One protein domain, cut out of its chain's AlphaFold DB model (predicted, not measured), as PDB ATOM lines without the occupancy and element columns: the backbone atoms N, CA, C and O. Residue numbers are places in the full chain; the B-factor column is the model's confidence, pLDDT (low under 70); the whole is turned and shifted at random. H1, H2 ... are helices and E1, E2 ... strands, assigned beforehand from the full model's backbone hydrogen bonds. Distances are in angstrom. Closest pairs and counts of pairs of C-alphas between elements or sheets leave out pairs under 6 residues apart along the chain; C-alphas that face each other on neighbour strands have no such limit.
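This is residues 6 to 82 of the 83 residues of an uncharacterized protein of Methylorubrum extorquens (UniProt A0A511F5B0). What shape do these coordinates make? One long helix, H2, makes the longest axis, with a short helix, H1, packed on residues 58 to 62 of it, a small hairpin of two strands, E1 and E2, apart from it, and residues 70 to 82 sticking out as an arm at its far end. What are the parts along the printed part? The 77 printed residues hold two named strands and two named helices in the order E1, E2, H1, H2; the sheet, order E1 - E2, is antiparallel and the class is mostly helix. How tightly is it built? The whole is loose and elongated, with a radius of gyration of the C-alphas of 15.1 A and spans of 52 by 31 by 18 A.

How do the first two strands pair? E1, residues 6 to 9, and E2, residues 16 to 19, form a hairpin and are antiparallel, with 153 degrees between their directions. N 17 and O 8 are 2.8 A apart and N 7 and O 17 are 2.9 A apart, both within hydrogen-bond range. How do the helices stand to each other? H1, residues 35 to 40, and H2, residues 51 to 80, touch, at a steep tilt of 46 degrees, the same way; H2 touches H1 with residues 58 to 62 alone. Their closest C-alphas are those of Glu 38 and Ala 62, 5.6 A apart. Which parts stay apart, and how do the helix backbones run? E1 is apart from H1 and from H2, and E2 is apart from H2. In H1 and H2 every O i to N i+4 pair is within hydrogen-bond range.

Where does the first element begin? E1 begins at C-alpha 6, at (37.504, 59.023, 155.620), and spans 8.0 A, while E2 spans 9.9 A. Where are the helices? H1 spans 8.5 A from C-alpha 35, at (32.638, 59.255, 170.047). H2 spans 43.4 A from C-alpha 51 to C-alpha 80, at (53.755, 76.259, 189.277).

How large is it, and is it cut? The two C-alphas farthest apart, those of Asp 22 and Arg 82, are 52.2 A apart, and the printed part has no cut. What stands free? Residues 47 to 53, of which 51 to 53 belong to H2, and residues 70 to 82, of which 70 to 80 belong to H2, stand free. Which link is long, and where is confidence low? The link from E2 to H1, residues 20 to 34, is long. The mean pLDDT of the printed part is 84.0, with residues 20 to 28 and 81 to 82 under 70.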
ATOM      1  N   LEU A   6      37.332  57.967 154.631       81.00
ATOM      2  CA  LEU A   6      37.504  59.023 155.620       81.00
ATOM      3  C   LEU A   6      36.167  59.750 155.795       81.00
ATOM      4  O   LEU A   6      35.689  60.401 154.869       81.00
ATOM      5  N   LEU A   7      35.579  59.675 156.990       82.12
ATOM      6  CA  LEU A   7      34.369  60.432 157.296       82.12
ATOM      7  C   LEU A   7      34.683  61.859 157.737       82.12
ATOM      8  O   LEU A   7      33.955  62.784 157.383       82.12
ATOM      9  N   PHE A   8      35.664  62.013 158.633       85.44
ATOM     10  CA  PHE A   8      36.099  63.296 159.188       85.44
ATOM     11  C   PHE A   8      37.357  63.150 160.049       85.44
ATOM     12  O   PHE A   8      37.654  62.071 160.560       85.44
ATOM     13  N   VAL A   9      38.025  64.274 160.299       88.31
ATOM     14  CA  VAL A   9      39.067  64.408 161.323       88.31
ATOM     15  C   VAL A   9      38.440  64.959 162.605       88.31
ATOM     16  O   VAL A   9      37.688  65.932 162.562       88.31
ATOM     17  N   CYS A  10      38.691  64.309 163.743       90.25
ATOM     18  CA  CYS A  10      38.169  64.749 165.037       90.25
ATOM     19  C   CYS A  10      38.769  66.102 165.441       90.25
ATOM     20  O   CYS A  10      39.981  66.221 165.547       90.25
ATOM     21  N   ALA A  11      37.935  67.076 165.789       91.38
ATOM     22  CA  ALA A  11      38.386  68.410 166.187       91.38
ATOM     23  C   ALA A  11      39.121  68.469 167.544       91.38
ATOM     24  O   ALA A  11      39.731  69.483 167.852       91.38
ATOM     25  N   ILE A  12      39.038  67.416 168.370       93.06
ATOM     26  CA  ILE A  12      39.669  67.375 169.703       93.06
ATOM     27  C   ILE A  12      40.972  66.579 169.694       93.06
ATOM     28  O   ILE A  12      41.975  67.029 170.230       93.06
ATOM     29  N   CYS A  13      40.942  65.358 169.159       93.12
ATOM     30  CA  CYS A  13      42.101  64.463 169.180       93.12
ATOM     31  C   CYS A  13      42.802  64.339 167.831       93.12
ATOM     32  O   CYS A  13      43.698  63.511 167.718       93.12
ATOM     33  N   GLU A  14      42.328  65.059 166.810       93.38
ATOM     34  CA  GLU A  14      42.893  65.099 165.450       93.38
ATOM     35  C   GLU A  14      42.977  63.731 164.754       93.38
ATOM     36  O   GLU A  14      43.501  63.592 163.655       93.38
ATOM     37  N   ARG A  15      42.382  62.700 165.360       90.50
ATOM     38  CA  ARG A  15      42.320  61.361 164.794       90.50
ATOM     39  C   ARG A  15      41.356  61.332 163.619       90.50
ATOM     40  O   ARG A  15      40.210  61.782 163.727       90.50
ATOM     41  N   GLU A  16      41.783  60.681 162.550       89.62
ATOM     42  CA  GLU A  16      40.922  60.310 161.437       89.62
ATOM     43  C   GLU A  16      39.858  59.304 161.885       89.62
ATOM     44  O   GLU A  16      40.142  58.264 162.488       89.62
ATOM     45  N   VAL A  17      38.599  59.617 161.599       85.06
ATOM     46  CA  VAL A  17      37.475  58.708 161.800       85.06
ATOM     47  C   VAL A  17      37.090  58.153 160.437       85.06
ATOM     48  O   VAL A  17      36.589  58.881 159.579       85.06
ATOM     49  N   ARG A  18      37.347  56.858 160.254       83.19
ATOM     50  CA  ARG A  18      37.042  56.089 159.043       83.19
ATOM     51  C   ARG A  18      35.817  55.202 159.284       83.19
ATOM     52  O   ARG A  18      35.605  54.751 160.411       83.19
ATOM     53  N   ASP A  19      35.000  54.998 158.258       74.62
ATOM     54  CA  ASP A  19      33.781  54.170 158.304       74.62
ATOM     55  C   ASP A  19      33.501  53.584 156.906       74.62
ATOM     56  O   ASP A  19      34.320  53.714 155.990       74.62
ATOM     57  N   TYR A  20      32.360  52.914 156.745       66.25
ATOM     58  CA  TYR A  20      31.923  52.352 155.471       66.25
ATOM     59  C   TYR A  20      31.627  53.435 154.412       66.25
ATOM     60  O   TYR A  20      31.086  54.490 154.759       66.25
ATOM     61  N   PRO A  21      31.903  53.152 153.123       56.62
ATOM     62  CA  PRO A  21      31.772  54.106 152.015       56.62
ATOM     63  C   PRO A  21      30.381  54.724 151.834       56.62
ATOM     64  O   PRO A  21      30.272  55.847 151.353       56.62
ATOM     65  N   ASP A  22      29.319  54.058 152.290       62.94
ATOM     66  CA  ASP A  22      27.937  54.504 152.058       62.94
ATOM     67  C   ASP A  22      27.422  55.460 153.151       62.94
ATOM     68  O   ASP A  22      26.314  56.003 153.079       62.94
ATOM     69  N   ARG A  23      28.227  55.697 154.193       60.03
ATOM     70  CA  ARG A  23      27.950  56.723 155.197       60.03
ATOM     71  C   ARG A  23      28.488  58.059 154.712       60.03
ATOM     72  O   ARG A  23      29.548  58.510 155.131       60.03
ATOM     73  N   ASN A  24      27.703  58.750 153.891       54.81
ATOM     74  CA  ASN A  24      27.992  60.145 153.585       54.81
ATOM     75  C   ASN A  24      28.061  60.954 154.888       54.81
ATOM     76  O   ASN A  24      27.114  60.992 155.687       54.81
ATOM     77  N   GLY A  25      29.205  61.601 155.108       56.00
ATOM     78  CA  GLY A  25      29.355  62.611 156.139       56.00
ATOM     79  C   GLY A  25      28.393  63.748 155.828       56.00
ATOM     80  O   GLY A  25      28.717  64.609 155.025       56.00
ATOM     81  N   ARG A  26      27.199  63.723 156.434       57.53
ATOM     82  CA  ARG A  26      26.209  64.810 156.341       57.53
ATOM     83  C   ARG A  26      26.909  66.144 156.554       57.53
ATOM     84  O   ARG A  26      27.740  66.196 157.459       57.53
ATOM     85  N   ASP A  27      26.551  67.175 155.789       56.38
ATOM     86  CA  ASP A  27      27.078  68.529 155.973       56.38
ATOM     87  C   ASP A  27      27.089  68.908 157.454       56.38
ATOM     88  O   ASP A  27      26.085  68.808 158.172       56.38
ATOM     89  N   ARG A  28      28.276  69.272 157.941       65.94
ATOM     90  CA  ARG A  28      28.516  69.502 159.364       65.94
ATOM     91  C   ARG A  28      28.729  70.983 159.576       65.94
ATOM     92  O   ARG A  28      29.804  71.506 159.333       65.94
ATOM     93  N   HIS A  29      27.702  71.642 160.095       75.88
ATOM     94  CA  HIS A  29      27.793  73.046 160.504       75.88
ATOM     95  C   HIS A  29      28.723  73.276 161.709       75.88
ATOM     96  O   HIS A  29      29.035  74.414 162.030       75.88
ATOM     97  N   ILE A  30      29.122  72.211 162.412       80.44
ATOM     98  CA  ILE A  30      29.986  72.263 163.597       80.44
ATOM     99  C   ILE A  30      31.142  71.289 163.392       80.44
ATOM    100  O   ILE A  30      30.950  70.199 162.839       80.44
ATOM    101  N   ALA A  31      32.323  71.678 163.876       82.75
ATOM    102  CA  ALA A  31      33.520  70.854 163.850       82.75
ATOM    103  C   ALA A  31      33.233  69.464 164.461       82.75
ATOM    104  O   ALA A  31      32.711  69.364 165.577       82.75
ATOM    105  N   PRO A  32      33.497  68.370 163.733       84.31
ATOM    106  CA  PRO A  32      33.065  67.052 164.158       84.31
ATOM    107  C   PRO A  32      33.985  66.443 165.211       84.31
ATOM    108  O   PRO A  32      35.202  66.591 165.174       84.31
ATOM    109  N   ILE A  33      33.396  65.683 166.129       88.12
ATOM    110  CA  ILE A  33      34.099  65.070 167.255       88.12
ATOM    111  C   ILE A  33      33.878  63.561 167.203       88.12
ATOM    112  O   ILE A  33      32.805  63.087 166.823       88.12
ATOM    113  N   CYS A  34      34.908  62.785 167.533       88.38
ATOM    114  CA  CYS A  34      34.783  61.337 167.620       88.38
ATOM    115  C   CYS A  34      34.049  60.934 168.908       88.38
ATOM    116  O   CYS A  34      34.143  61.611 169.931       88.38
ATOM    117  N   ARG A  35      33.385  59.773 168.887       86.19
ATOM    118  CA  ARG A  35      32.638  59.255 170.047       86.19
ATOM    119  C   ARG A  35      33.482  59.187 171.327       86.19
ATOM    120  O   ARG A  35      32.978  59.449 172.407       86.19
ATOM    121  N   GLY A  36      34.773  58.862 171.204       89.44
ATOM    122  CA  GLY A  36      35.681  58.805 172.350       89.44
ATOM    123  C   GLY A  36      35.874  60.166 173.025       89.44
ATOM    124  O   GLY A  36      35.824  60.252 174.245       89.44
ATOM    125  N   CYS A  37      36.045  61.234 172.245       90.75
ATOM    126  CA  CYS A  37      36.187  62.589 172.778       90.75
ATOM    127  C   CYS A  37      34.863  63.148 173.313       90.75
ATOM    128  O   CYS A  37      34.876  63.798 174.351       90.75
ATOM    129  N   GLU A  38      33.740  62.847 172.659       88.50
ATOM    130  CA  GLU A  38      32.399  63.198 173.153       88.50
ATOM    131  C   GLU A  38      32.125  62.561 174.527       88.50
ATOM    132  O   GLU A  38      31.645  63.225 175.437       88.50
ATOM    133  N   SER A  39      32.502  61.290 174.716       88.56
ATOM    134  CA  SER A  39      32.371  60.599 176.006       88.56
ATOM    135  C   SER A  39      33.409  61.020 177.051       88.56
ATOM    136  O   SER A  39      33.124  60.930 178.241       88.56
ATOM    137  N   ARG A  40      34.611  61.446 176.635       91.50
ATOM    138  CA  ARG A  40      35.688  61.890 177.542       91.50
ATOM    139  C   ARG A  40      35.421  63.263 178.149       91.50
ATOM    140  O   ARG A  40      35.839  63.505 179.277       91.50
ATOM    141  N   TRP A  41      34.748  64.138 177.411       88.75
ATOM    142  CA  TRP A  41      34.386  65.484 177.855       88.75
ATOM    143  C   TRP A  41      32.870  65.593 178.035       88.75
ATOM    144  O   TRP A  41      32.239  66.416 177.367       88.75
ATOM    145  N   PRO A  42      32.265  64.736 178.881       81.81
ATOM    146  CA  PRO A  42      30.826  64.649 178.970       81.81
ATOM    147  C   PRO A  42      30.263  65.948 179.537       81.81
ATOM    148  O   PRO A  42      30.807  66.543 180.464       81.81
ATOM    149  N   ASP A  43      29.127  66.342 178.995       82.38
ATOM    150  CA  ASP A  43      28.227  67.306 179.603       82.38
ATOM    151  C   ASP A  43      26.823  66.713 179.539       82.38
ATOM    152  O   ASP A  43      26.572  65.796 178.749       82.38
ATOM    153  N   ARG A  44      25.903  67.191 180.373       79.25
ATOM    154  CA  ARG A  44      24.527  66.697 180.361       79.25
ATOM    155  C   ARG A  44      23.859  67.186 179.072       79.25
ATOM    156  O   ARG A  44      23.533  68.370 178.988       79.25
ATOM    157  N   PRO A  45      23.618  66.317 178.067       75.62
ATOM    158  CA  PRO A  45      23.036  66.786 176.826       75.62
ATOM    159  C   PRO A  45      21.603  67.265 177.092       75.62
ATOM    160  O   PRO A  45      20.906  66.691 177.949       75.62
ATOM    161  N   PRO A  46      21.131  68.285 176.357       81.88
ATOM    162  CA  PRO A  46      19.751  68.728 176.466       81.88
ATOM    163  C   PRO A  46      18.812  67.556 176.175       81.88
ATOM    164  O   PRO A  46      18.983  66.819 175.203       81.88
ATOM    165  N   GLN A  47      17.827  67.354 177.050       86.19
ATOM    166  CA  GLN A  47      16.872  66.248 176.925       86.19
ATOM    167  C   GLN A  47      15.752  66.575 175.929       86.19
ATOM    168  O   GLN A  47      15.240  65.679 175.258       86.19
ATOM    169  N   ALA A  48      15.431  67.862 175.787       89.00
ATOM    170  CA  ALA A  48      14.439  68.385 174.856       89.00
ATOM    171  C   ALA A  48      15.065  68.812 173.515       89.00
ATOM    172  O   ALA A  48      16.256  69.116 173.438       89.00
ATOM    173  N   GLY A  49      14.239  68.857 172.467       88.94
ATOM    174  CA  GLY A  49      14.621  69.312 171.126       88.94
ATOM    175  C   GLY A  49      14.858  68.187 170.114       88.94
ATOM    176  O   GLY A  49      14.851  66.995 170.440       88.94
ATOM    177  N   ALA A  50      15.062  68.572 168.852       89.62
ATOM    178  CA  ALA A  50      15.317  67.624 167.775       89.62
ATOM    179  C   ALA A  50      16.609  66.835 168.034       89.62
ATOM    180  O   ALA A  50      17.563  67.329 168.635       89.62
ATOM    181  N   PHE A  51      16.660  65.581 167.573       85.44
ATOM    182  CA  PHE A  51      17.823  64.710 167.778       85.44
ATOM    183  C   PHE A  51      19.136  65.355 167.305       85.44
ATOM    184  O   PHE A  51      20.133  65.325 168.024       85.44
ATOM    185  N   MET A  52      19.128  65.967 166.116       84.94
ATOM    186  CA  MET A  52      20.328  66.594 165.565       84.94
ATOM    187  C   MET A  52      20.766  67.818 166.367       84.94
ATOM    188  O   MET A  52      21.964  67.994 166.554       84.94
ATOM    189  N   ASP A  53      19.838  68.616 166.891       86.75
ATOM    190  CA  ASP A  53      20.181  69.788 167.702       86.75
ATOM    191  C   ASP A  53      20.754  69.378 169.059       86.75
ATOM    192  O   ASP A  53      21.778  69.910 169.482       86.75
ATOM    193  N   ARG A  54      20.180  68.343 169.688       86.81
ATOM    194  CA  ARG A  54      20.735  67.755 170.917       86.81
ATOM    195  C   ARG A  54      22.155  67.236 170.709       86.81
ATOM    196  O   ARG A  54      23.029  67.474 171.537       86.81
ATOM    197  N   ARG A  55      22.406  66.579 169.573       84.94
ATOM    198  CA  ARG A  55      23.744  66.102 169.207       84.94
ATOM    199  C   ARG A  55      24.726  67.248 168.949       84.94
ATOM    200  O   ARG A  55      25.865  67.184 169.398       84.94
ATOM    201  N   LYS A  56      24.295  68.302 168.250       86.62
ATOM    202  CA  LYS A  56      25.104  69.512 168.038       86.62
ATOM    203  C   LYS A  56      25.483  70.162 169.371       86.62
ATOM    204  O   LYS A  56      26.648  70.490 169.560       86.62
ATOM    205  N   ALA A  57      24.531  70.287 170.297       88.12
ATOM    206  CA  ALA A  57      24.782  70.811 171.636       88.12
ATOM    207  C   ALA A  57      25.804  69.958 172.402       88.12
ATOM    208  O   ALA A  57      26.769  70.503 172.924       88.12
ATOM    209  N   ALA A  58      25.663  68.627 172.385       86.69
ATOM    210  CA  ALA A  58      26.628  67.722 173.014       86.69
ATOM    211  C   ALA A  58      28.049  67.896 172.448       86.69
ATOM    212  O   ALA A  58      29.018  67.957 173.203       86.69
ATOM    213  N   HIS A  59      28.179  68.040 171.125       88.19
ATOM    214  CA  HIS A  59      29.474  68.305 170.501       88.19
ATOM    215  C   HIS A  59      30.062  69.658 170.946       88.19
ATOM    216  O   HIS A  59      31.240  69.734 171.291       88.19
ATOM    217  N   LEU A  60      29.256  70.725 170.962       89.50
ATOM    218  CA  LEU A  60      29.704  72.048 171.409       89.50
ATOM    219  C   LEU A  60      30.168  72.026 172.871       89.50
ATOM    220  O   LEU A  60      31.248  72.539 173.165       89.50
ATOM    221  N   SER A  61      29.413  71.376 173.760       90.81
ATOM    222  CA  SER A  61      29.805  71.210 175.163       90.81
ATOM    223  C   SER A  61      31.122  70.445 175.308       90.81
ATOM    224  O   SER A  61      32.002  70.877 176.048       90.81
ATOM    225  N   ALA A  62      31.308  69.350 174.563       90.88
ATOM    226  CA  ALA A  62      32.549  68.576 174.611       90.88
ATOM    227  C   ALA A  62      33.775  69.403 174.173       90.88
ATOM    228  O   ALA A  62      34.833  69.320 174.801       90.88
ATOM    229  N   LEU A  63      33.635  70.232 173.129       90.56
ATOM    230  CA  LEU A  63      34.688  71.164 172.703       90.56
ATOM    231  C   LEU A  63      34.989  72.209 173.776       90.56
ATOM    232  O   LEU A  63      36.156  72.418 174.107       90.56
ATOM    233  N   ALA A  64      33.952  72.830 174.341       92.81
ATOM    234  CA  ALA A  64      34.104  73.834 175.389       92.81
ATOM    235  C   ALA A  64      34.823  73.259 176.621       92.81
ATOM    236  O   ALA A  64      35.778  73.857 177.114       92.81
ATOM    237  N   ASN A  65      34.434  72.060 177.060       94.31
ATOM    238  CA  ASN A  65      35.049  71.372 178.194       94.31
ATOM    239  C   ASN A  65      36.516  71.016 177.936       94.31
ATOM    240  O   ASN A  65      37.360  71.211 178.813       94.31
ATOM    241  N   CYS A  66      36.840  70.544 176.728       94.38
ATOM    242  CA  CYS A  66      38.222  70.273 176.350       94.38
ATOM    243  C   CYS A  66      39.077  71.546 176.403       94.38
ATOM    244  O   CYS A  66      40.141  71.541 177.022       94.38
ATOM    245  N   LEU A  67      38.604  72.642 175.797       93.50
ATOM    246  CA  LEU A  67      39.314  73.924 175.794       93.50
ATOM    247  C   LEU A  67      39.501  74.472 177.211       93.50
ATOM    248  O   LEU A  67      40.599  74.913 177.552       93.50
ATOM    249  N   ASN A  68      38.463  74.391 178.047       95.19
ATOM    250  CA  ASN A  68      38.531  74.816 179.441       95.19
ATOM    251  C   ASN A  68      39.586  74.017 180.223       95.19
ATOM    252  O   ASN A  68      40.412  74.593 180.927       95.19
ATOM    253  N   ASN A  69      39.624  72.693 180.050       94.25
ATOM    254  CA  ASN A  69      40.628  71.857 180.701       94.25
ATOM    255  C   ASN A  69      42.054  72.179 180.222       94.25
ATOM    256  O   ASN A  69      42.966  72.289 181.038       94.25
ATOM    257  N   THR A  70      42.261  72.374 178.917       93.69
ATOM    258  CA  THR A  70      43.568  72.783 178.377       93.69
ATOM    259  C   THR A  70      44.003  74.143 178.924       93.69
ATOM    260  O   THR A  70      45.173  74.315 179.265       93.69
ATOM    261  N   ALA A  71      43.079  75.098 179.051       94.50
ATOM    262  CA  ALA A  71      43.360  76.397 179.653       94.50
ATOM    263  C   ALA A  71      43.753  76.264 181.133       94.50
ATOM    264  O   ALA A  71      44.747  76.858 181.549       94.50
ATOM    265  N   HIS A  72      43.041  75.435 181.904       93.50
ATOM    266  CA  HIS A  72      43.380  75.152 183.300       93.50
ATOM    267  C   HIS A  72      44.770  74.530 183.460       93.50
ATOM    268  O   HIS A  72      45.527  74.977 184.320       93.50
ATOM    269  N   ILE A  73      45.125  73.551 182.620       92.81
ATOM    270  CA  ILE A  73      46.465  72.942 182.626       92.81
ATOM    271  C   ILE A  73      47.526  74.016 182.376       92.81
ATOM    272  O   ILE A  73      48.427  74.183 183.195       92.81
ATOM    273  N   ARG A  74      47.369  74.815 181.313       93.38
ATOM    274  CA  ARG A  74      48.318  75.890 180.975       93.38
ATOM    275  C   ARG A  74      48.435  76.941 182.077       93.38
ATOM    276  O   ARG A  74      49.526  77.429 182.351       93.38
ATOM    277  N   GLN A  75      47.326  77.301 182.720       93.25
ATOM    278  CA  GLN A  75      47.333  78.249 183.833       93.25
ATOM    279  C   GLN A  75      48.071  77.676 185.049       93.25
ATOM    280  O   GLN A  75      48.826  78.395 185.707       93.25
ATOM    281  N   TRP A  76      47.860  76.395 185.352       93.00
ATOM    282  CA  TRP A  76      48.565  75.716 186.434       93.00
ATOM    283  C   TRP A  76      50.070  75.637 186.153       93.00
ATOM    284  O   TRP A  76      50.853  75.994 187.034       93.00
ATOM    285  N   GLU A  77      50.462  75.268 184.929       92.00
ATOM    286  CA  GLU A  77      51.856  75.238 184.464       92.00
ATOM    287  C   GLU A  77      52.505  76.624 184.526       92.00
ATOM    288  O   GLU A  77      53.606  76.762 185.040       92.00
ATOM    289  N   ALA A  78      51.818  77.685 184.098       89.62
ATOM    290  CA  ALA A  78      52.354  79.044 184.191       89.62
ATOM    291  C   ALA A  78      52.595  79.494 185.645       89.62
ATOM    292  O   ALA A  78      53.501  80.283 185.913       89.62
ATOM    293  N   ARG A  79      51.780  79.004 186.590       85.88
ATOM    294  CA  ARG A  79      51.854  79.372 188.011       85.88
ATOM    295  C   ARG A  79      52.842  78.519 188.813       85.88
ATOM    296  O   ARG A  79      53.451  79.049 189.738       85.88
ATOM    297  N   HIS A  80      52.983  77.233 188.488       84.81
ATOM    298  CA  HIS A  80      53.755  76.259 189.277       84.81
ATOM    299  C   HIS A  80      54.884  75.571 188.497       84.81
ATOM    300  O   HIS A  80      55.762  74.975 189.109       84.81
ATOM    301  N   GLY A  81      54.900  75.660 187.168       66.50
ATOM    302  CA  GLY A  81      55.886  75.044 186.273       66.50
ATOM    303  C   GLY A  81      57.225  75.779 186.205       66.50
ATOM    304  O   GLY A  81      57.827  75.853 185.137       66.50
ATOM    305  N   ARG A  82      57.700  76.335 187.327       55.81
ATOM    306  CA  ARG A  82      59.104  76.732 187.493       55.81
ATOM    307  C   ARG A  82      59.843  75.625 188.247       55.81
ATOM    308  O   ARG A  82      59.757  75.564 189.473       55.81
TER     309      ARG A  82